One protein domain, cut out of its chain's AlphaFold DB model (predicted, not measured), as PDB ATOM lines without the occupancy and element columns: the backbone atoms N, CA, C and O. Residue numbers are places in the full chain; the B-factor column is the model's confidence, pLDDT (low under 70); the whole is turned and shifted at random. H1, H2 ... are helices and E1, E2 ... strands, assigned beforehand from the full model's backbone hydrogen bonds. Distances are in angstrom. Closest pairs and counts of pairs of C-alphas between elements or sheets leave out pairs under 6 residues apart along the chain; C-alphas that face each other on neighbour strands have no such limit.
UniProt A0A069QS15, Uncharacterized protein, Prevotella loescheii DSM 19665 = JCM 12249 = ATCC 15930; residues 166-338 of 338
ATOM      1  N   VAL A 166     322.860 616.765 478.520       97.50
ATOM      2  CA  VAL A 166     323.064 615.340 478.811       97.50
ATOM      3  C   VAL A 166     323.634 615.226 480.219       97.50
ATOM      4  O   VAL A 166     324.710 615.757 480.493       97.50
ATOM      5  N   ARG A 167     322.923 614.530 481.108       95.62
ATOM      6  CA  ARG A 167     323.395 614.221 482.463       95.62
ATOM      7  C   ARG A 167     323.628 612.727 482.617       95.62
ATOM      8  O   ARG A 167     322.945 611.926 481.986       95.62
ATOM      9  N   THR A 168     324.598 612.379 483.458       97.06
ATOM     10  CA  THR A 168     324.841 611.006 483.916       97.06
ATOM     11  C   THR A 168     324.239 610.844 485.306       97.06
ATOM     12  O   THR A 168     324.407 611.727 486.145       97.06
ATOM     13  N   ALA A 169     323.559 609.730 485.547       96.88
ATOM     14  CA  ALA A 169     322.940 609.411 486.824       96.88
ATOM     15  C   ALA A 169     323.000 607.905 487.112       96.88
ATOM     16  O   ALA A 169     323.440 607.109 486.273       96.88
ATOM     17  N   PHE A 170     322.587 607.536 488.325       97.88
ATOM     18  CA  PHE A 170     322.631 606.168 488.825       97.88
ATOM     19  C   PHE A 170     321.320 605.793 489.499       97.88
ATOM     20  O   PHE A 170     320.762 606.584 490.256       97.88
ATOM     21  N   ALA A 171     320.862 604.572 489.259       97.25
ATOM     22  CA  ALA A 171     319.690 604.008 489.915       97.25
ATOM     23  C   ALA A 171     319.871 602.500 490.081       97.25
ATOM     24  O   ALA A 171     320.500 601.852 489.245       97.25
ATOM     25  N   PHE A 172     319.310 601.930 491.143       97.69
ATOM     26  CA  PHE A 172     319.156 600.481 491.221       97.69
ATOM     27  C   PHE A 172     317.906 600.059 490.454       97.69
ATOM     28  O   PHE A 172     316.879 600.736 490.528       97.69
ATOM     29  N   SER A 173     317.976 598.936 489.746       97.31
ATOM     30  CA  SER A 173     316.772 598.308 489.216       97.31
ATOM     31  C   SER A 173     315.905 597.751 490.344       97.31
ATOM     32  O   SER A 173     316.391 597.421 491.427       97.31
ATOM     33  N   LYS A 174     314.606 597.625 490.098       93.56
ATOM     34  CA  LYS A 174     313.679 596.995 491.032       93.56
ATOM     35  C   LYS A 174     313.503 595.522 490.707       93.56
ATOM     36  O   LYS A 174     313.584 595.099 489.553       93.56
ATOM     37  N   GLN A 175     313.243 594.748 491.754       91.75
ATOM     38  CA  GLN A 175     312.693 593.413 491.595       91.75
ATOM     39  C   GLN A 175     311.241 593.553 491.134       91.75
ATOM     40  O   GLN A 175     310.458 594.266 491.763       91.75
ATOM     41  N   THR A 176     310.891 592.890 490.039       89.25
ATOM     42  CA  THR A 176     309.548 592.940 489.456       89.25
ATOM     43  C   THR A 176     308.821 591.620 489.681       89.25
ATOM     44  O   THR A 176     309.427 590.590 489.976       89.25
ATOM     45  N   THR A 177     307.500 591.633 489.524       87.94
ATOM     46  CA  THR A 177     306.680 590.415 489.550       87.94
ATOM     47  C   THR A 177     306.713 589.650 488.227       87.94
ATOM     48  O   THR A 177     306.428 588.455 488.214       87.94
ATOM     49  N   ASP A 178     307.064 590.317 487.122       89.06
ATOM     50  CA  ASP A 178     307.151 589.705 485.793       89.06
ATOM     51  C   ASP A 178     308.332 588.736 485.674       89.06
ATOM     52  O   ASP A 178     308.204 587.694 485.028       89.06
ATOM     53  N   TYR A 179     309.468 589.100 486.282       92.00
ATOM     54  CA  TYR A 179     310.719 588.340 486.257       92.00
ATOM     55  C   TYR A 179     311.414 588.396 487.634       92.00
ATOM     56  O   TYR A 179     312.474 589.015 487.776       92.00
ATOM     57  N   PRO A 180     310.814 587.784 488.674       91.06
ATOM     58  CA  PRO A 180     311.279 587.891 490.058       91.06
ATOM     59  C   PRO A 180     312.635 587.221 490.311       91.06
ATOM     60  O   PRO A 180     313.261 587.490 491.335       91.06
ATOM     61  N   GLU A 181     313.081 586.349 489.403       91.25
ATOM     62  CA  GLU A 181     314.375 585.668 489.448       91.25
ATOM     63  C   GLU A 181     315.554 586.568 489.056       91.25
ATOM     64  O   GLU A 181     316.710 586.205 489.274       91.25
ATOM     65  N   GLN A 182     315.276 587.722 488.446       93.38
ATOM     66  CA  GLN A 182     316.313 588.625 487.972       93.38
ATOM     67  C   GLN A 182     316.918 589.410 489.130       93.38
ATOM     68  O   GLN A 182     316.218 589.926 490.004       93.38
ATOM     69  N   GLN A 183     318.242 589.517 489.115       92.56
ATOM     70  CA  GLN A 183     318.975 590.238 490.144       92.56
ATOM     71  C   GLN A 183     318.821 591.752 489.976       92.56
ATOM     72  O   GLN A 183     318.661 592.265 488.867       92.56
ATOM     73  N   ILE A 184     318.895 592.466 491.099       96.44
ATOM     74  CA  ILE A 184     318.955 593.926 491.107       96.44
ATOM     75  C   ILE A 184     320.320 594.371 490.575       96.44
ATOM     76  O   ILE A 184     321.353 593.921 491.066       96.44
ATOM     77  N   GLN A 185     320.315 595.292 489.615       97.62
ATOM     78  CA  GLN A 185     321.508 595.858 488.992       97.62
ATOM     79  C   GLN A 185     321.664 597.322 489.402       97.62
ATOM     80  O   GLN A 185     320.682 598.067 489.451       97.62
ATOM     81  N   LEU A 186     322.897 597.758 489.670       98.56
ATOM     82  CA  LEU A 186     323.214 599.181 489.754       98.56
ATOM     83  C   LEU A 186     323.437 599.696 488.336       98.56
ATOM     84  O   LEU A 186     324.386 599.305 487.665       98.56
ATOM     85  N   VAL A 187     322.563 600.573 487.869       98.38
ATOM     86  CA  VAL A 187     322.566 601.066 486.496       98.38
ATOM     87  C   VAL A 187     323.210 602.443 486.456       98.38
ATOM     88  O   VAL A 187     322.794 603.344 487.185       98.38
ATOM     89  N   LYS A 188     324.187 602.627 485.566       98.44
ATOM     90  CA  LYS A 188     324.664 603.950 485.144       98.44
ATOM     91  C   LYS A 188     323.942 604.314 483.859       98.44
ATOM     92  O   LYS A 188     323.939 603.525 482.916       98.44
ATOM     93  N   TYR A 189     323.342 605.496 483.802       98.06
ATOM     94  CA  TYR A 189     322.578 605.921 482.635       98.06
ATOM     95  C   TYR A 189     322.806 607.386 482.293       98.06
ATOM     96  O   TYR A 189     323.193 608.194 483.137       98.06
ATOM     97  N   THR A 190     322.573 607.719 481.027       98.19
ATOM     98  CA  THR A 190     322.557 609.090 480.530       98.19
ATOM     99  C   THR A 190     321.163 609.458 480.065       98.19
ATOM    100  O   THR A 190     320.448 608.645 479.473       98.19
ATOM    101  N   HIS A 191     320.758 610.694 480.336       96.94
ATOM    102  CA  HIS A 191     319.428 611.183 479.999       96.94
ATOM    103  C   HIS A 191     319.432 612.688 479.731       96.94
ATOM    104  O   HIS A 191     320.369 613.400 480.111       96.94
ATOM    105  N   TYR A 192     318.384 613.171 479.063       97.38
ATOM    106  CA  TYR A 192     318.184 614.602 478.871       97.38
ATOM    107  C   TYR A 192     317.562 615.234 480.113       97.38
ATOM    108  O   TYR A 192     316.459 614.873 480.528       97.38
ATOM    109  N   ALA A 193     318.242 616.238 480.655       94.88
ATOM    110  CA  ALA A 193     317.800 616.981 481.823       94.88
ATOM    111  C   ALA A 193     317.952 618.489 481.619       94.88
ATOM    112  O   ALA A 193     318.840 618.964 480.904       94.88
ATOM    113  N   GLN A 194     317.084 619.247 482.280       95.50
ATOM    114  CA  GLN A 194     317.138 620.699 482.331       95.50
ATOM    115  C   GLN A 194     316.572 621.152 483.676       95.50
ATOM    116  O   GLN A 194     315.481 620.727 484.057       95.50
ATOM    117  N   GLU A 195     317.316 622.007 484.376       94.69
ATOM    118  CA  GLU A 195     316.937 622.511 485.697       94.69
ATOM    119  C   GLU A 195     315.549 623.170 485.668       94.69
ATOM    120  O   GLU A 195     315.199 623.892 484.726       94.69
ATOM    121  N   GLY A 196     314.745 622.883 486.694       95.06
ATOM    122  CA  GLY A 196     313.414 623.460 486.888       95.06
ATOM    123  C   GLY A 196     312.326 622.970 485.930       95.06
ATOM    124  O   GLY A 196     311.162 623.317 486.126       95.06
ATOM    125  N   GLN A 197     312.662 622.180 484.906       96.06
ATOM    126  CA  GLN A 197     311.673 621.661 483.964       96.06
ATOM    127  C   GLN A 197     310.895 620.473 484.544       96.06
ATOM    128  O   GLN A 197     311.448 619.710 485.341       96.06
ATOM    129  N   PRO A 198     309.639 620.265 484.100       96.75
ATOM    130  CA  PRO A 198     308.841 619.117 484.498       96.75
ATOM    131  C   PRO A 198     309.582 617.789 484.316       96.75
ATOM    132  O   PRO A 198     310.097 617.473 483.234       96.75
ATOM    133  N   LYS A 199     309.613 617.016 485.395       95.00
ATOM    134  CA  LYS A 199     310.062 615.628 485.473       95.00
ATOM    135  C   LYS A 199     309.199 614.862 486.473       95.00
ATOM    136  O   LYS A 199     308.622 615.448 487.396       95.00
ATOM    137  N   ARG A 200     309.146 613.548 486.291       91.06
ATOM    138  CA  ARG A 200     308.500 612.622 487.212       91.06
ATOM    139  C   ARG A 200     309.409 611.420 487.410       91.06
ATOM    140  O   ARG A 200     309.923 610.897 486.425       91.06
ATOM    141  N   ASP A 201     309.571 610.987 488.646       86.31
ATOM    142  CA  ASP A 201     310.393 609.844 489.047       86.31
ATOM    143  C   ASP A 201     309.535 608.583 489.228       86.31
ATOM    144  O   ASP A 201     309.686 607.802 490.159       86.31
ATOM    145  N   SER A 202     308.551 608.414 488.340       84.56
ATOM    146  CA  SER A 202     307.628 607.273 488.332       84.56
ATOM    147  C   SER A 202     308.006 606.227 487.282       84.56
ATOM    148  O   SER A 202     307.123 605.574 486.735       84.56
ATOM    149  N   TRP A 203     309.288 606.147 486.943       91.69
ATOM    150  CA  TRP A 203     309.850 605.192 485.998       91.69
ATOM    151  C   TRP A 203     310.916 604.375 486.722       91.69
ATOM    152  O   TRP A 203     311.495 604.824 487.711       91.69
ATOM    153  N   GLU A 204     311.186 603.164 486.251       93.56
ATOM    154  CA  GLU A 204     312.140 602.286 486.918       93.56
ATOM    155  C   GLU A 204     312.881 601.386 485.935       93.56
ATOM    156  O   GLU A 204     312.343 600.945 484.921       93.56
ATOM    157  N   PHE A 205     314.145 601.101 486.250       97.12
ATOM    158  CA  PHE A 205     314.823 599.948 485.670       97.12
ATOM    159  C   PHE A 205     314.312 598.684 486.355       97.12
ATOM    160  O   PHE A 205     314.112 598.663 487.568       97.12
ATOM    161  N   GLY A 206     314.159 597.611 485.601       96.44
ATOM    162  CA  GLY A 206     313.659 596.338 486.093       96.44
ATOM    163  C   GLY A 206     313.178 595.500 484.924       96.44
ATOM    164  O   GLY A 206     312.521 595.998 484.013       96.44
ATOM    165  N   TRP A 207     313.511 594.213 484.931       95.62
ATOM    166  CA  TRP A 207     313.024 593.317 483.894       95.62
ATOM    167  C   TRP A 207     311.499 593.283 483.924       95.62
ATOM    168  O   TRP A 207     310.911 592.901 484.929       95.62
ATOM    169  N   CYS A 208     310.860 593.679 482.834       92.31
ATOM    170  CA  CYS A 208     309.417 593.830 482.734       92.31
ATOM    171  C   CYS A 208     308.904 593.351 481.378       92.31
ATOM    172  O   CYS A 208     309.661 593.103 480.427       92.31
ATOM    173  N   ARG A 209     307.590 593.166 481.305       90.69
ATOM    174  CA  ARG A 209     306.871 592.985 480.048       90.69
ATOM    175  C   ARG A 209     306.547 594.358 479.475       90.69
ATOM    176  O   ARG A 209     305.737 595.095 480.024       90.69
ATOM    177  N   ASP A 210     307.181 594.693 478.362       90.62
ATOM    178  CA  ASP A 210     306.939 595.940 477.652       90.62
ATOM    179  C   ASP A 210     305.784 595.774 476.659       90.62
ATOM    180  O   ASP A 210     305.793 594.870 475.821       90.62
ATOM    181  N   PHE A 211     304.802 596.668 476.758       87.50
ATOM    182  CA  PHE A 211     303.621 596.747 475.894       87.50
ATOM    183  C   PHE A 211     303.663 597.984 474.967       87.50
ATOM    184  O   PHE A 211     302.647 598.355 474.368       87.50
ATOM    185  N   GLY A 212     304.828 598.631 474.835       85.31
ATOM    186  CA  GLY A 212     305.041 599.834 474.029       85.31
ATOM    187  C   GLY A 212     304.760 601.131 474.799       85.31
ATOM    188  O   GLY A 212     304.891 601.194 476.016       85.31
ATOM    189  N   GLU A 213     304.363 602.200 474.098       78.25
ATOM    190  CA  GLU A 213     304.114 603.532 474.699       78.25
ATOM    191  C   GLU A 213     302.805 603.643 475.508       78.25
ATOM    192  O   GLU A 213     302.410 604.735 475.917       78.25
ATOM    193  N   LYS A 214     302.083 602.541 475.720       69.75
ATOM    194  CA  LYS A 214     300.775 602.564 476.381       69.75
ATOM    195  C   LYS A 214     300.943 602.537 477.901       69.75
ATOM    196  O   LYS A 214     301.610 601.654 478.429       69.75
ATOM    197  N   SER A 215     300.268 603.445 478.602       61.97
ATOM    198  CA  SER A 215     300.053 603.335 480.048       61.97
ATOM    199  C   SER A 215     298.780 602.524 480.334       61.97
ATOM    200  O   SER A 215     297.802 602.617 479.589       61.97
ATOM    201  N   GLY A 216     298.769 601.714 481.397       62.91
ATOM    202  CA  GLY A 216     297.566 600.999 481.840       62.91
ATOM    203  C   GLY A 216     297.825 599.638 482.487       62.91
ATOM    204  O   GLY A 216     298.963 599.192 482.607       62.91
ATOM    205  N   ILE A 217     296.740 598.982 482.908       64.94
ATOM    206  CA  ILE A 217     296.754 597.593 483.385       64.94
ATOM    207  C   ILE A 217     296.594 596.682 482.167       64.94
ATOM    208  O   ILE A 217     295.567 596.728 481.488       64.94
ATOM    209  N   PHE A 218     297.595 595.848 481.901       68.69
ATOM    210  CA  PHE A 218     297.557 594.864 480.822       68.69
ATOM    211  C   PHE A 218     297.225 593.484 481.389       68.69
ATOM    212  O   PHE A 218     297.841 593.030 482.353       68.69
ATOM    213  N   PHE A 219     296.241 592.809 480.793       62.25
ATOM    214  CA  PHE A 219     295.868 591.447 481.166       62.25
ATOM    215  C   PHE A 219     296.466 590.447 480.175       62.25
ATOM    216  O   PHE A 219     296.224 590.529 478.970       62.25
ATOM    217  N   GLY A 220     297.213 589.473 480.696       67.44
ATOM    218  CA  GLY A 220     297.855 588.430 479.900       67.44
ATOM    219  C   GLY A 220     299.174 588.863 479.248       67.44
ATOM    220  O   GLY A 220     299.676 589.960 479.468       67.44
ATOM    221  N   ASN A 221     299.754 587.958 478.455       69.06
ATOM    222  CA  ASN A 221     301.125 588.103 477.936       69.06
ATOM    223  C   ASN A 221     301.176 588.467 476.442       69.06
ATOM    224  O   ASN A 221     302.256 588.722 475.903       69.06
ATOM    225  N   ALA A 222     300.032 588.435 475.753       75.38
ATOM    226  CA  ALA A 222     299.965 588.560 474.302       75.38
ATOM    227  C   ALA A 222     300.454 589.943 473.841       75.38
ATOM    228  O   ALA A 222     299.930 590.969 474.266       75.38
ATOM    229  N   GLY A 223     301.453 589.956 472.955       78.56
ATOM    230  CA  GLY A 223     302.004 591.182 472.371       78.56
ATOM    231  C   GLY A 223     303.045 591.911 473.226       78.56
ATOM    232  O   GLY A 223     303.503 592.969 472.803       78.56
ATOM    233  N   SER A 224     303.435 591.364 474.383       87.25
ATOM    234  CA  SER A 224     304.523 591.928 475.192       87.25
ATOM    235  C   SER A 224     305.900 591.413 474.772       87.25
ATOM    236  O   SER A 224     306.035 590.286 474.288       87.25
ATOM    237  N   VAL A 225     306.933 592.222 475.004       91.31
ATOM    238  CA  VAL A 225     308.340 591.822 474.856       91.31
ATOM    239  C   VAL A 225     309.070 591.957 476.188       91.31
ATOM    240  O   VAL A 225     308.800 592.871 476.963       91.31
ATOM    241  N   LYS A 226     310.001 591.046 476.488       93.62
ATOM    242  CA  LYS A 226     310.859 591.186 477.672       93.62
ATOM    243  C   LYS A 226     311.798 592.376 477.465       93.62
ATOM    244  O   LYS A 226     312.567 592.383 476.506       93.62
ATOM    245  N   ALA A 227     311.775 593.337 478.379       95.06
ATOM    246  CA  ALA A 227     312.661 594.494 478.375       95.06
ATOM    247  C   ALA A 227     313.222 594.736 479.779       95.06
ATOM    248  O   ALA A 227     312.619 594.333 480.764       95.06
ATOM    249  N   PHE A 228     314.376 595.393 479.884       96.62
ATOM    250  CA  PHE A 228     314.925 595.822 481.179       96.62
ATOM    251  C   PHE A 228     314.375 597.178 481.657       96.62
ATOM    252  O   PHE A 228     314.562 597.582 482.798       96.62
ATOM    253  N   ILE A 229     313.742 597.916 480.754       95.75
ATOM    254  CA  ILE A 229     313.009 599.146 481.030       95.75
ATOM    255  C   ILE A 229     312.004 599.313 479.894       95.75
ATOM    256  O   ILE A 229     312.373 599.134 478.721       95.75
ATOM    257  N   SER A 230     310.752 599.603 480.246       93.81
ATOM    258  CA  SER A 230     309.639 599.684 479.295       93.81
ATOM    259  C   SER A 230     309.801 600.861 478.329       93.81
ATOM    260  O   SER A 230     310.511 601.831 478.611       93.81
ATOM    261  N   THR A 231     309.128 600.810 477.179       93.12
ATOM    262  CA  THR A 231     309.144 601.922 476.220       93.12
ATOM    263  C   THR A 231     308.562 603.202 476.838       93.12
ATOM    264  O   THR A 231     309.103 604.291 476.626       93.12
ATOM    265  N   PHE A 232     307.516 603.080 477.661       91.00
ATOM    266  CA  PHE A 232     306.949 604.196 478.421       91.00
ATOM    267  C   PHE A 232     307.972 604.814 479.391       91.00
ATOM    268  O   PHE A 232     308.204 606.024 479.363       91.00
ATOM    269  N   ASP A 233     308.652 603.985 480.185       93.31
ATOM    270  CA  ASP A 233     309.632 604.444 481.175       93.31
ATOM    271  C   ASP A 233     310.853 605.087 480.523       93.31
ATOM    272  O   ASP A 233     311.339 606.112 480.998       93.31
ATOM    273  N   ARG A 234     311.314 604.564 479.378       94.12
ATOM    274  CA  ARG A 234     312.390 605.191 478.587       94.12
ATOM    275  C   ARG A 234     312.045 606.626 478.198       94.12
ATOM    276  O   ARG A 234     312.911 607.501 478.260       94.12
ATOM    277  N   LYS A 235     310.789 606.872 477.809       92.69
ATOM    278  CA  LYS A 235     310.286 608.202 477.445       92.69
ATOM    279  C   LYS A 235     310.175 609.109 478.669       92.69
ATOM    280  O   LYS A 235     310.683 610.227 478.624       92.69
ATOM    281  N   MET A 236     309.594 608.614 479.766       91.94
ATOM    282  CA  MET A 236     309.478 609.343 481.040       91.94
ATOM    283  C   MET A 236     310.845 609.748 481.602       91.94
ATOM    284  O   MET A 236     311.040 610.893 482.008       91.94
ATOM    285  N   ALA A 237     311.817 608.837 481.551       94.12
ATOM    286  CA  ALA A 237     313.190 609.071 481.981       94.12
ATOM    287  C   ALA A 237     313.967 610.012 481.044       94.12
ATOM    288  O   ALA A 237     315.053 610.476 481.401       94.12
ATOM    289  N   ARG A 238     313.445 610.275 479.832       95.56
ATOM    290  CA  ARG A 238     314.156 610.921 478.714       95.56
ATOM    291  C   ARG A 238     315.518 610.260 478.461       95.56
ATOM    292  O   ARG A 238     316.539 610.937 478.299       95.56
ATOM    293  N   LEU A 239     315.516 608.929 478.492       96.88
ATOM    294  CA  LEU A 239     316.705 608.083 478.499       96.88
ATOM    295  C   LEU A 239     317.449 608.143 477.159       96.88
ATOM    296  O   LEU A 239     316.837 608.054 476.097       96.88
ATOM    297  N   ILE A 240     318.778 608.238 477.220       97.69
ATOM    298  CA  ILE A 240     319.672 608.192 476.054       97.69
ATOM    299  C   ILE A 240     320.374 606.836 475.995       97.69
ATOM    300  O   ILE A 240     320.294 606.140 474.988       97.69
ATOM    301  N   ASN A 241     321.063 606.456 477.072       98.12
ATOM    302  CA  ASN A 241     321.789 605.193 477.162       98.12
ATOM    303  C   ASN A 241     321.850 604.693 478.611       98.12
ATOM    304  O   ASN A 241     321.696 605.479 479.542       98.12
ATOM    305  N   TYR A 242     322.110 603.401 478.809       98.25
ATOM    306  CA  TYR A 242     322.363 602.818 480.124       98.25
ATOM    307  C   TYR A 242     323.267 601.586 480.036       98.25
ATOM    308  O   TYR A 242     323.378 600.952 478.988       98.25
ATOM    309  N   SER A 243     323.895 601.241 481.155       97.56
ATOM    310  CA  SER A 243     324.724 600.048 481.317       97.56
ATOM    311  C   SER A 243     324.659 599.537 482.754       97.56
ATOM    312  O   SER A 243     324.512 600.335 483.683       97.56
ATOM    313  N   ASP A 244     324.849 598.231 482.942       97.69
ATOM    314  CA  ASP A 244     325.159 597.675 484.261       97.69
ATOM    315  C   ASP A 244     326.511 598.230 484.731       97.69
ATOM    316  O   ASP A 244     327.526 598.095 484.045       97.69
ATOM    317  N   PHE A 245     326.500 598.941 485.852       98.25
ATOM    318  CA  PHE A 245     327.658 599.659 486.365       98.25
ATOM    319  C   PHE A 245     328.550 598.786 487.245       98.25
ATOM    320  O   PHE A 245     329.751 599.029 487.338       98.25
ATOM    321  N   THR A 246     327.975 597.772 487.883       96.81
ATOM    322  CA  THR A 246     328.675 596.841 488.773       96.81
ATOM    323  C   THR A 246     328.263 595.424 488.396       96.81
ATOM    324  O   THR A 246     327.503 594.793 489.140       96.81
ATOM    325  N   PRO A 247     328.721 594.926 487.234       94.38
ATOM    326  CA  PRO A 247     328.376 593.582 486.800       94.38
ATOM    327  C   PRO A 247     328.808 592.565 487.859       94.38
ATOM    328  O   PRO A 247     329.824 592.750 488.529       94.38
ATOM    329  N   GLU A 248     328.014 591.504 488.013       91.50
ATOM    330  CA  GLU A 248     328.221 590.400 488.973       91.50
ATOM    331  C   GLU A 248     328.038 590.766 490.459       91.50
ATOM    332  O   GLU A 248     328.041 589.879 491.316       91.50
ATOM    333  N   ALA A 249     327.841 592.045 490.795       95.00
ATOM    334  CA  ALA A 249     327.557 592.444 492.166       95.00
ATOM    335  C   ALA A 249     326.128 592.060 492.573       95.00
ATOM    336  O   ALA A 249     325.173 592.233 491.817       95.00
ATOM    337  N   ILE A 250     325.981 591.572 493.805       94.75
ATOM    338  CA  ILE A 250     324.693 591.160 494.365       94.75
ATOM    339  C   ILE A 250     324.264 592.174 495.421       94.75
ATOM    340  O   ILE A 250     324.984 592.428 496.389       94.75
ATOM    341  N   TYR A 251     323.060 592.715 495.251       96.25
ATOM    342  CA  TYR A 251     322.486 593.729 496.128       96.25
ATOM    343  C   TYR A 251     321.131 593.292 496.677       96.25
ATOM    344  O   TYR A 251     320.267 592.845 495.926       96.25
ATOM    345  N   PHE A 252     320.909 593.507 497.975       94.62
ATOM    346  CA  PHE A 252     319.597 593.354 498.604       94.62
ATOM    347  C   PHE A 252     319.145 594.679 499.220       94.62
ATOM    348  O   PHE A 252     319.938 595.392 499.834       94.62
ATOM    349  N   SER A 253     317.871 595.027 499.022       94.00
ATOM    350  CA  SER A 253     317.265 596.297 499.458       94.00
ATOM    351  C   SER A 253     318.128 597.553 499.203       94.00
ATOM    352  O   SER A 253     318.275 598.364 500.122       94.00
ATOM    353  N   PRO A 254     318.756 597.717 498.021       95.56
ATOM    354  CA  PRO A 254     319.740 598.768 497.820       95.56
ATOM    355  C   PRO A 254     319.115 600.139 497.565       95.56
ATOM    356  O   PRO A 254     317.967 600.255 497.144       95.56
ATOM    357  N   SER A 255     319.907 601.191 497.767       95.38
ATOM    358  CA  SER A 255     319.543 602.548 497.369       95.38
ATOM    359  C   SER A 255     320.774 603.370 496.999       95.38
ATOM    360  O   SER A 255     321.819 603.291 497.655       95.38
ATOM    361  N   VAL A 256     320.631 604.206 495.974       96.81
ATOM    362  CA  VAL A 256     321.573 605.293 495.695       96.81
ATOM    363  C   VAL A 256     321.273 606.419 496.676       96.81
ATOM    364  O   VAL A 256     320.122 606.818 496.816       96.81
ATOM    365  N   LEU A 257     322.290 606.891 497.393       96.31
ATOM    366  CA  LEU A 257     322.130 607.937 498.404       96.31
ATOM    367  C   LEU A 257     322.566 609.304 497.893       96.31
ATOM    368  O   LEU A 257     321.939 610.310 498.199       96.31
ATOM    369  N   TRP A 258     323.666 609.339 497.142       96.69
ATOM    370  CA  TRP A 258     324.223 610.565 496.584       96.69
ATOM    371  C   TRP A 258     325.175 610.233 495.438       96.69
ATOM    372  O   TRP A 258     325.849 609.203 495.483       96.69
ATOM    373  N   PHE A 259     325.285 611.105 494.438       96.69
ATOM    374  CA  PHE A 259     326.301 610.975 493.397       96.69
ATOM    375  C   PHE A 259     326.665 612.314 492.753       96.69
ATOM    376  O   PHE A 259     325.875 613.255 492.740       96.69
ATOM    377  N   ASP A 260     327.854 612.348 492.158       95.25
ATOM    378  CA  ASP A 260     328.279 613.330 491.167       95.25
ATOM    379  C   ASP A 260     329.073 612.632 490.040       95.25
ATOM    380  O   ASP A 260     329.036 611.411 489.885       95.25
ATOM    381  N   ASN A 261     329.811 613.401 489.237       93.50
ATOM    382  CA  ASN A 261     330.620 612.864 488.137       93.50
ATOM    383  C   ASN A 261     331.857 612.052 488.591       93.50
ATOM    384  O   ASN A 261     332.556 611.477 487.755       93.50
ATOM    385  N   SER A 262     332.172 612.024 489.887       95.75
ATOM    386  CA  SER A 262     333.395 611.449 490.463       95.75
ATOM    387  C   SER A 262     333.137 610.380 491.530       95.75
ATOM    388  O   SER A 262     333.938 609.456 491.717       95.75
ATOM    389  N   GLN A 263     332.029 610.489 492.254       97.19
ATOM    390  CA  GLN A 263     331.726 609.703 493.436       97.19
ATOM    391  C   GLN A 263     330.268 609.266 493.423       97.19
ATOM    392  O   GLN A 263     329.377 610.018 493.039       97.19
ATOM    393  N   LEU A 264     330.033 608.044 493.885       98.31
ATOM    394  CA  LEU A 264     328.708 607.467 494.042       98.31
ATOM    395  C   LEU A 264     328.630 606.804 495.415       98.31
ATOM    396  O   LEU A 264     329.353 605.847 495.689       98.31
ATOM    397  N   LEU A 265     327.765 607.324 496.279       98.50
ATOM    398  CA  LEU A 265     327.457 606.741 497.575       98.50
ATOM    399  C   LEU A 265     326.194 605.891 497.451       98.50
ATOM    400  O   LEU A 265     325.109 606.392 497.143       98.50
ATOM    401  N   ILE A 266     326.338 604.604 497.743       97.88
ATOM    402  CA  ILE A 266     325.238 603.644 497.801       97.88
ATOM    403  C   ILE A 266     325.139 603.039 499.194       97.88
ATOM    404  O   ILE A 266     326.086 603.065 499.985       97.88
ATOM    405  N   ARG A 267     324.001 602.408 499.453       96.56
ATOM    406  CA  ARG A 267     323.877 601.416 500.516       96.56
ATOM    407  C   ARG A 267     323.115 600.197 500.032       96.56
ATOM    408  O   ARG A 267     322.315 600.290 499.104       96.56
ATOM    409  N   TYR A 268     323.358 599.070 500.680       96.06
ATOM    410  CA  TYR A 268     322.692 597.803 500.396       96.06
ATOM    411  C   TYR A 268     322.864 596.837 501.566       96.06
ATOM    412  O   TYR A 268     323.770 596.991 502.385       96.06
ATOM    413  N   LYS A 269     322.008 595.822 501.635       95.31
ATOM    414  CA  LYS A 269     322.230 594.635 502.456       95.31
ATOM    415  C   LYS A 269     323.046 593.617 501.646       95.31
ATOM    416  O   LYS A 269     322.713 593.372 500.485       95.31
ATOM    417  N   PRO A 270     324.092 592.996 502.222       93.88
ATOM    418  CA  PRO A 270     324.923 592.019 501.514       93.88
ATOM    419  C   PRO A 270     324.238 590.655 501.335       93.88
ATOM    420  O   PRO A 270     324.688 589.838 500.540       93.88
ATOM    421  N   THR A 271     323.165 590.384 502.085       94.50
ATOM    422  CA  THR A 271     322.380 589.143 501.989       94.50
ATOM    423  C   THR A 271     320.890 589.448 502.126       94.50
ATOM    424  O   THR A 271     320.527 590.494 502.662       94.50
ATOM    425  N   ALA A 272     320.037 588.509 501.711       91.88
ATOM    426  CA  ALA A 272     318.582 588.604 501.848       91.88
ATOM    427  C   ALA A 272     318.059 588.424 503.287       91.88
ATOM    428  O   ALA A 272     316.850 588.489 503.498       91.88
ATOM    429  N   LYS A 273     318.927 588.142 504.271       94.06
ATOM    430  CA  LYS A 273     318.483 587.919 505.652       94.06
ATOM    431  C   LYS A 273     317.804 589.169 506.209       94.06
ATOM    432  O   LYS A 273     318.256 590.291 505.978       94.06
ATOM    433  N   GLU A 274     316.737 588.961 506.974       87.50
ATOM    434  CA  GLU A 274     315.944 590.043 507.559       87.50
ATOM    435  C   GLU A 274     316.798 590.953 508.458       87.50
ATOM    436  O   GLU A 274     316.765 592.179 508.320       87.50
ATOM    437  N   ASP A 275     317.657 590.341 509.276       89.75
ATOM    438  CA  ASP A 275     318.583 590.980 510.214       89.75
ATOM    439  C   ASP A 275     319.889 591.484 509.574       89.75
ATOM    440  O   ASP A 275     320.740 592.040 510.272       89.75
ATOM    441  N   ALA A 276     320.073 591.325 508.256       92.06
ATOM    442  CA  ALA A 276     321.271 591.817 507.589       92.06
ATOM    443  C   ALA A 276     321.376 593.342 507.722       92.06
ATOM    444  O   ALA A 276     320.463 594.088 507.356       92.06
ATOM    445  N   GLU A 277     322.522 593.797 508.222       93.00
ATOM    446  CA  GLU A 277     322.831 595.214 508.371       93.00
ATOM    447  C   GLU A 277     323.157 595.856 507.020       93.00
ATOM    448  O   GLU A 277     323.823 595.260 506.165       93.00
ATOM    449  N   TYR A 278     322.732 597.105 506.850       95.00
ATOM    450  CA  TYR A 278     323.133 597.926 505.719       95.00
ATOM    451  C   TYR A 278     324.642 598.197 505.730       95.00
ATOM    452  O   TYR A 278     325.224 598.654 506.720       95.00
ATOM    453  N   VAL A 279     325.262 597.981 504.574       95.62
ATOM    454  CA  VAL A 279     326.605 598.446 504.243       95.62
ATOM    455  C   VAL A 279     326.472 599.717 503.420       95.62
ATOM    456  O   VAL A 279     325.764 599.742 502.416       95.62
ATOM    457  N   TYR A 280     327.172 600.760 503.844       97.25
ATOM    458  CA  TYR A 280     327.349 602.003 503.107       97.25
ATOM    459  C   TYR A 280     328.666 601.913 502.350       97.25
ATOM    460  O   TYR A 280     329.676 601.484 502.908       97.25
ATOM    461  N   GLN A 281     328.661 602.282 501.075       97.62
ATOM    462  CA  GLN A 281     329.806 602.090 500.197       97.62
ATOM    463  C   GLN A 281     329.964 603.266 499.246       97.62
ATOM    464  O   GLN A 281     329.023 603.648 498.551       97.62
ATOM    465  N   LEU A 282     331.182 603.802 499.196       98.50
ATOM    466  CA  LEU A 282     331.564 604.818 498.230       98.50
ATOM    467  C   LEU A 282     332.278 604.163 497.053       98.50
ATOM    468  O   LEU A 282     333.259 603.429 497.219       98.50
ATOM    469  N   LEU A 283     331.789 604.459 495.860       98.44
ATOM    470  CA  LEU A 283     332.329 604.016 494.588       98.44
ATOM    471  C   LEU A 283     332.920 605.202 493.831       98.44
ATOM    472  O   LEU A 283     332.479 606.347 493.960       98.44
ATOM    473  N   ASP A 284     333.912 604.920 493.002       98.19
ATOM    474  CA  ASP A 284     334.251 605.793 491.893       98.19
ATOM    475  C   ASP A 284     333.137 605.762 490.835       98.19
ATOM    476  O   ASP A 284     332.787 604.691 490.344       98.19
ATOM    477  N   ALA A 285     332.588 606.924 490.467       97.62
ATOM    478  CA  ALA A 285     331.446 607.016 489.549       97.62
ATOM    479  C   ALA A 285     331.786 606.648 488.089       97.62
ATOM    480  O   ALA A 285     330.892 606.496 487.252       97.62
ATOM    481  N   ASN A 286     333.067 606.485 487.746       97.06
ATOM    482  CA  ASN A 286     333.496 606.158 486.386       97.06
ATOM    483  C   ASN A 286     333.928 604.705 486.235       97.06
ATOM    484  O   ASN A 286     333.674 604.116 485.189       97.06
ATOM    485  N   THR A 287     334.533 604.137 487.273       97.00
ATOM    486  CA  THR A 287     335.150 602.802 487.219       97.00
ATOM    487  C   THR A 287     334.467 601.760 488.097       97.00
ATOM    488  O   THR A 287     334.868 600.600 488.071       97.00
ATOM    489  N   ALA A 288     333.490 602.166 488.915       97.12
ATOM    490  CA  ALA A 288     332.850 601.339 489.938       97.12
ATOM    491  C   ALA A 288     333.814 600.775 491.003       97.12
ATOM    492  O   ALA A 288     333.423 599.956 491.837       97.12
ATOM    493  N   GLN A 289     335.069 601.239 491.033       97.69
ATOM    494  CA  GLN A 289     336.032 600.834 492.051       97.69
ATOM    495  C   GLN A 289     335.575 601.305 493.432       97.69
ATOM    496  O   GLN A 289     335.261 602.479 493.646       97.69
ATOM    497  N   ARG A 290     335.561 600.379 494.392       97.69
ATOM    498  CA  ARG A 290     335.244 600.680 495.789       97.69
ATOM    499  C   ARG A 290     336.351 601.529 496.410       97.69
ATOM    500  O   ARG A 290     337.485 601.072 496.515       97.69
ATOM    501  N   LYS A 291     335.982 602.710 496.910       97.69
ATOM    502  CA  LYS A 291     336.853 603.583 497.712       97.69
ATOM    503  C   LYS A 291     336.867 603.133 499.174       97.69
ATOM    504  O   LYS A 291     337.934 602.956 499.749       97.69
ATOM    505  N   TRP A 292     335.694 602.869 499.747       98.12
ATOM    506  CA  TRP A 292     335.541 602.282 501.083       98.12
ATOM    507  C   TRP A 292     334.143 601.687 501.271       98.12
ATOM    508  O   TRP A 292     333.223 601.981 500.505       98.12
ATOM    509  N   SER A 293     333.993 600.869 502.315       97.44
ATOM    510  CA  SER A 293     332.708 600.379 502.819       97.44
ATOM    511  C   SER A 293     332.702 600.414 504.346       97.44
ATOM    512  O   SER A 293     333.722 600.126 504.968       97.44
ATOM    513  N   ILE A 294     331.551 600.709 504.944       96.38
ATOM    514  CA  ILE A 294     331.351 600.696 506.395       96.38
ATOM    515  C   ILE A 294     329.950 600.178 506.729       96.38
ATOM    516  O   ILE A 294     329.007 600.344 505.954       96.38
ATOM    517  N   LYS A 295     329.804 599.538 507.888       93.62
ATOM    518  CA  LYS A 295     328.492 599.163 508.420       93.62
ATOM    519  C   LYS A 295     327.771 600.381 508.989       93.62
ATOM    520  O   LYS A 295     328.392 601.233 509.621       93.62
ATOM    521  N   ALA A 296     326.462 600.441 508.784       86.25
ATOM    522  CA  ALA A 296     325.630 601.490 509.354       86.25
ATOM    523  C   ALA A 296     325.676 601.462 510.896       86.25
ATOM    524  O   ALA A 296     325.598 600.380 511.482       86.25
ATOM    525  N   PRO A 297     325.714 602.616 511.585       88.62
ATOM    526  CA  PRO A 297     325.302 602.664 512.983       88.62
ATOM    527  C   PRO A 297     323.830 602.226 513.103       88.62
ATOM    528  O   PRO A 297     323.047 602.448 512.181       88.62
ATOM    529  N   ALA A 298     323.422 601.661 514.244       85.62
ATOM    530  CA  ALA A 298     322.107 601.020 514.405       85.62
ATOM    531  C   ALA A 298     320.908 601.876 513.931       85.62
ATOM    532  O   ALA A 298     320.021 601.372 513.247       85.62
ATOM    533  N   LYS A 299     320.904 603.191 514.210       85.19
ATOM    534  CA  LYS A 299     319.830 604.130 513.803       85.19
ATOM    535  C   LYS A 299     319.782 604.456 512.303       85.19
ATOM    536  O   LYS A 299     318.850 605.112 511.847       85.19
ATOM    537  N   PHE A 300     320.780 604.014 511.543       89.12
ATOM    538  CA  PHE A 300     320.882 604.179 510.091       89.12
ATOM    539  C   PHE A 300     320.666 602.849 509.357       89.12
ATOM    540  O   PHE A 300     320.745 602.794 508.132       89.12
ATOM    541  N   ASN A 301     320.322 601.784 510.088       84.56
ATOM    542  CA  ASN A 301     319.880 600.511 509.527       84.56
ATOM    543  C   ASN A 301     318.374 600.543 509.169       84.56
ATOM    544  O   ASN A 301     317.631 599.617 509.482       84.56
ATOM    545  N   THR A 302     317.901 601.642 508.575       82.12
ATOM    546  CA  THR A 302     316.480 601.892 508.263       82.12
ATOM    547  C   THR A 302     316.228 601.796 506.763       82.12
ATOM    548  O   THR A 302     317.143 601.948 505.958       82.12
ATOM    549  N   THR A 303     314.984 601.583 506.343       75.81
ATOM    550  CA  THR A 303     314.641 601.520 504.913       75.81
ATOM    551  C   THR A 303     314.562 602.890 504.249       75.81
ATOM    552  O   THR A 303     314.765 602.968 503.042       75.81
ATOM    553  N   ASN A 304     314.362 603.974 505.007       79.00
ATOM    554  CA  ASN A 304     314.190 605.313 504.446       79.00
ATOM    555  C   ASN A 304     315.355 606.246 504.810       79.00
ATOM    556  O   ASN A 304     315.532 606.594 505.978       79.00
ATOM    557  N   ILE A 305     316.152 606.618 503.807       88.81
ATOM    558  CA  ILE A 305     317.208 607.630 503.900       88.81
ATOM    559  C   ILE A 305     317.082 608.504 502.664       88.81
ATOM    560  O   ILE A 305     317.266 608.037 501.542       88.81
ATOM    561  N   GLU A 306     316.808 609.774 502.897       85.12
ATOM    562  CA  GLU A 306     316.633 610.790 501.868       85.12
ATOM    563  C   GLU A 306     317.454 612.025 502.245       85.12
ATOM    564  O   GLU A 306     317.950 612.126 503.364       85.12
ATOM    565  N   ASN A 307     317.598 612.981 501.326       88.50
ATOM    566  CA  ASN A 307     318.258 614.265 501.593       88.50
ATOM    567  C   ASN A 307     319.707 614.133 502.104       88.50
ATOM    568  O   ASN A 307     320.142 614.904 502.957       88.50
ATOM    569  N   VAL A 308     320.478 613.164 501.598       95.25
ATOM    570  CA  VAL A 308     321.913 613.078 501.912       95.25
ATOM    571  C   VAL A 308     322.642 614.276 501.310       95.25
ATOM    572  O   VAL A 308     322.505 614.577 500.124       95.25
ATOM    573  N   VAL A 309     323.452 614.946 502.127       94.88
ATOM    574  CA  VAL A 309     324.177 616.158 501.734       94.88
ATOM    575  C   VAL A 309     325.674 615.887 501.691       94.88
ATOM    576  O   VAL A 309     326.258 615.387 502.650       94.88
ATOM    577  N   ARG A 310     326.327 616.264 500.590       95.44
ATOM    578  CA  ARG A 310     327.786 616.216 500.455       95.44
ATOM    579  C   ARG A 310     328.412 617.501 500.996       95.44
ATOM    580  O   ARG A 310     328.174 618.570 500.450       95.44
ATOM    581  N   SER A 311     329.264 617.391 502.012       94.94
ATOM    582  CA  SER A 311     330.127 618.461 502.533       94.94
ATOM    583  C   SER A 311     331.589 618.216 502.152       94.94
ATOM    584  O   SER A 311     331.947 617.072 501.888       94.94
ATOM    585  N   PRO A 312     332.479 619.226 502.156       94.81
ATOM    586  CA  PRO A 312     333.908 619.024 501.902       94.81
ATOM    587  C   PRO A 312     334.538 617.900 502.742       94.81
ATOM    588  O   PRO A 312     335.413 617.191 502.246       94.81
ATOM    589  N   GLU A 313     334.053 617.688 503.968       94.56
ATOM    590  CA  GLU A 313     334.556 616.672 504.900       94.56
ATOM    591  C   GLU A 313     334.023 615.259 504.614       94.56
ATOM    592  O   GLU A 313     334.695 614.279 504.937       94.56
ATOM    593  N   GLY A 314     332.859 615.143 503.968       96.50
ATOM    594  CA  GLY A 314     332.241 613.867 503.616       96.50
ATOM    595  C   GLY A 314     330.727 613.972 503.423       96.50
ATOM    596  O   GLY A 314     330.246 614.902 502.785       96.50
ATOM    597  N   PHE A 315     329.953 613.024 503.942       97.69
ATOM    598  CA  PHE A 315     328.511 612.932 503.703       97.69
ATOM    599  C   PHE A 315     327.730 613.071 505.002       97.69
ATOM    600  O   PHE A 315     327.999 612.367 505.971       97.69
ATOM    601  N   LEU A 316     326.750 613.968 505.010       97.56
ATOM    602  CA  LEU A 316     325.778 614.115 506.080       97.56
ATOM    603  C   LEU A 316     324.519 613.330 505.711       97.56
ATOM    604  O   LEU A 316     323.792 613.694 504.787       97.56
ATOM    605  N   ILE A 317     324.285 612.243 506.434       96.88
ATOM    606  CA  ILE A 317     323.205 611.289 506.197       96.88
ATOM    607  C   ILE A 317     322.172 611.466 507.316       96.88
ATOM    608  O   ILE A 317     322.505 611.193 508.471       96.88
ATOM    609  N   PRO A 318     320.945 611.932 507.035       94.38
ATOM    610  CA  PRO A 318     319.893 612.037 508.045       94.38
ATOM    611  C   PRO A 318     319.142 610.706 508.218       94.38
ATOM    612  O   PRO A 318     319.064 609.900 507.297       94.38
ATOM    613  N   SER A 319     318.553 610.491 509.391       92.25
ATOM    614  CA  SER A 319     317.602 609.413 509.691       92.25
ATOM    615  C   SER A 319     316.644 609.908 510.768       92.25
ATOM    616  O   SER A 319     317.108 610.234 511.849       92.25
ATOM    617  N   TYR A 320     315.340 609.985 510.498       88.00
ATOM    618  CA  TYR A 320     314.265 610.478 511.384       88.00
ATOM    619  C   TYR A 320     314.616 611.658 512.330       88.00
ATOM    620  O   TYR A 320     314.275 612.793 512.025       88.00
ATOM    621  N   ARG A 321     315.298 611.416 513.464       90.69
ATOM    622  CA  ARG A 321     315.747 612.426 514.455       90.69
ATOM    623  C   ARG A 321     317.253 612.378 514.729       90.69
ATOM    624  O   ARG A 321     317.734 612.673 515.819       90.69
ATOM    625  N   SER A 322     318.029 611.897 513.775       94.00
ATOM    626  CA  SER A 322     319.464 611.689 513.904       94.00
ATOM    627  C   SER A 322     320.180 612.033 512.607       94.00
ATOM    628  O   SER A 322     319.612 611.951 511.522       94.00
ATOM    629  N   ALA A 323     321.450 612.400 512.714       95.62
ATOM    630  CA  ALA A 323     322.305 612.636 511.563       95.62
ATOM    631  C   ALA A 323     323.682 612.009 511.771       95.62
ATOM    632  O   ALA A 323     324.238 612.040 512.869       95.62
ATOM    633  N   TRP A 324     324.224 611.434 510.706       96.69
ATOM    634  CA  TRP A 324     325.534 610.804 510.675       96.69
ATOM    635  C   TRP A 324     326.406 611.521 509.659       96.69
ATOM    636  O   TRP A 324     326.110 611.527 508.466       96.69
ATOM    637  N   LEU A 325     327.480 612.138 510.145       97.19
ATOM    638  CA  LEU A 325     328.530 612.692 509.309       97.19
ATOM    639  C   LEU A 325     329.624 611.634 509.148       97.19
ATOM    640  O   LEU A 325     330.340 611.312 510.102       97.19
ATOM    641  N   ILE A 326     329.745 611.094 507.941       97.06
ATOM    642  CA  ILE A 326     330.795 610.153 507.550       97.06
ATOM    643  C   ILE A 326     331.842 610.873 506.705       97.06
ATOM    644  O   ILE A 326     331.494 611.614 505.791       97.06
ATOM    645  N   GLY A 327     333.119 610.665 507.007       96.88
ATOM    646  CA  GLY A 327     334.234 611.274 506.295       96.88
ATOM    647  C   GLY A 327     334.466 610.683 504.906       96.88
ATOM    648  O   GLY A 327     334.053 609.563 504.600       96.88
ATOM    649  N   ASN A 328     335.195 611.412 504.061       95.56
ATOM    650  CA  ASN A 328     335.621 610.913 502.745       95.56
ATOM    651  C   ASN A 328     336.495 609.645 502.814       95.56
ATOM    652  O   ASN A 328     336.608 608.946 501.808       95.56
ATOM    653  N   ASP A 329     337.100 609.346 503.967       95.88
ATOM    654  CA  ASP A 329     337.880 608.130 504.233       95.88
ATOM    655  C   ASP A 329     337.022 606.950 504.735       95.88
ATOM    656  O   ASP A 329     337.555 605.882 505.036       95.88
ATOM    657  N   GLY A 330     335.702 607.136 504.827       95.38
ATOM    658  CA  GLY A 330     334.752 606.128 505.288       95.38
ATOM    659  C   GLY A 330     334.650 606.008 506.806       95.38
ATOM    660  O   GLY A 330     333.938 605.127 507.283       95.38
ATOM    661  N   LYS A 331     335.326 606.866 507.583       96.19
ATOM    662  CA  LYS A 331     335.223 606.860 509.049       96.19
ATOM    663  C   LYS A 331     334.104 607.769 509.529       96.19
ATOM    664  O   LYS A 331     333.876 608.850 508.993       96.19
ATOM    665  N   THR A 332     333.432 607.356 510.595       96.25
ATOM    666  CA  THR A 332     332.471 608.212 511.292       96.25
ATOM    667  C   THR A 332     333.182 609.427 511.882       96.25
ATOM    668  O   THR A 332     334.094 609.272 512.689       96.25
ATOM    669  N   ILE A 333     332.734 610.624 511.498       96.50
ATOM    670  CA  ILE A 333     333.158 611.890 512.107       96.50
ATOM    671  C   ILE A 333     332.262 612.195 513.307       96.50
ATOM    672  O   ILE A 333     332.765 612.486 514.386       96.50
ATOM    673  N   ALA A 334     330.941 612.112 513.128       95.69
ATOM    674  CA  ALA A 334     329.974 612.388 514.185       95.69
ATOM    675  C   ALA A 334     328.655 611.644 513.956       95.69
ATOM    676  O   ALA A 334     328.228 611.451 512.817       95.69
ATOM    677  N   VAL A 335     327.989 611.267 515.047       94.88
ATOM    678  CA  VAL A 335     326.593 610.818 515.052       94.88
ATOM    679  C   VAL A 335     325.862 611.652 516.088       94.88
ATOM    680  O   VAL A 335     326.297 611.712 517.235       94.88
ATOM    681  N   ARG A 336     324.764 612.284 515.684       92.56
ATOM    682  CA  ARG A 336     323.979 613.169 516.541       92.56
ATOM    683  C   ARG A 336     322.521 612.750 516.567       92.56
ATOM    684  O   ARG A 336     321.978 612.365 515.535       92.56
ATOM    685  N   GLU A 337     321.907 612.857 517.737       92.44
ATOM    686  CA  GLU A 337     320.467 612.740 517.965       92.44
ATOM    687  C   GLU A 337     319.916 614.095 518.415       92.44
ATOM    688  O   GLU A 337     320.635 614.860 519.064       92.44
ATOM    689  N   PHE A 338     318.676 614.396 518.026       89.50
ATOM    690  CA  PHE A 338     318.047 615.700 518.219       89.50
ATOM    691  C   PHE A 338     316.771 615.633 519.044       89.50
ATOM    692  O   PHE A 338     315.881 614.808 518.719       89.50
TER     693      PHE A 338
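What this domain is: This is residues 166 to 338 of the 338 residues of an uncharacterized protein of Prevotella loescheii DSM 19665 = JCM 12249 = ATCC 15930 (UniProt A0A069QS15). Three antiparallel sheets stand one after another along the longest axis: E6 to E9 in the middle, E10 to E13 at one end, and E1 E2 E5 on the other side, partly face to face with the middle sheet as a sandwich. Beyond E1 E2 E5, the short hairpin of E3 and E4, H1 and the loop of residues 211 to 224 make the other end. The 173 printed residues hold thirteen named strands and one named helix, in the order E1 E2 E3 E4 H1 E5 to E13. The class is mostly strand, with under half of the residues in named elements. The whole is compact, with a radius of gyration of the C-alphas of 17.6 A and spans of 55 by 39 by 32 A.

How they stand to each other: E6, residues 252 to 259, E7, 263 to 269, E8, 279 to 284, and E9, 290 to 295, form a strongly twisted meander, each strand the antiparallel neighbour of the one before. N 255 and O 267 are 2.9 A apart, N 266 and O 281 3.0 A, and N 280 and O 294 2.8 A, each within hydrogen-bond range. E1, residues 166 to 172, E2, 186 to 193, and E5, 239 to 244, form the antiparallel sheet of the sandwich's other side, at 9.9 A centre to centre for the parts that face each other; N 169 and O 189 are 2.9 A apart, N 190 and O 241 2.8 A. The closest C-alphas of E1 and E6, Ala 171 and Val 256, are 6.2 A apart. H1, residues 231 to 236, only grazes the sheet E1 E2 E5 with residues 233 to 235; its O i to N i+4 pairs are within hydrogen-bond range. E3, residues 208 to 210, and E4, 225 to 227, form a hairpin, with N 208 and O 227 2.8 A apart. E10, residues 309 to 311, E11, 314 to 319, E12, 322 to 327, and E13, 332 to 337, form a second meander, with N 311 and O 314 2.8 A apart, N 317 and O 324 2.8 A, and N 325 and O 334 2.9 A. The closest C-alphas of E6 and E10, Trp 258 and Val 309, are 7.6 A apart.

Where its parts are: E1 begins at C-alpha 166, (323.064, 615.340, 478.811), and is 19.8 A long. E2, 20.2 A, bends by 52 degrees at residue 190. E6 is 19.6 A long and E7 20.0 A. E13 ends at C-alpha 337, (320.467, 612.740, 517.965).

The domain as a whole: The C-alphas of Ala 222 and Ile 333, the two farthest apart, are 55.5 A apart. The printed part has no cut. The links E1 to E2, E2 to E3, E3 to E4 and E9 to E10 are long. Mean pLDDT of the printed part is 92.5; residues 214 to 221 are under 70.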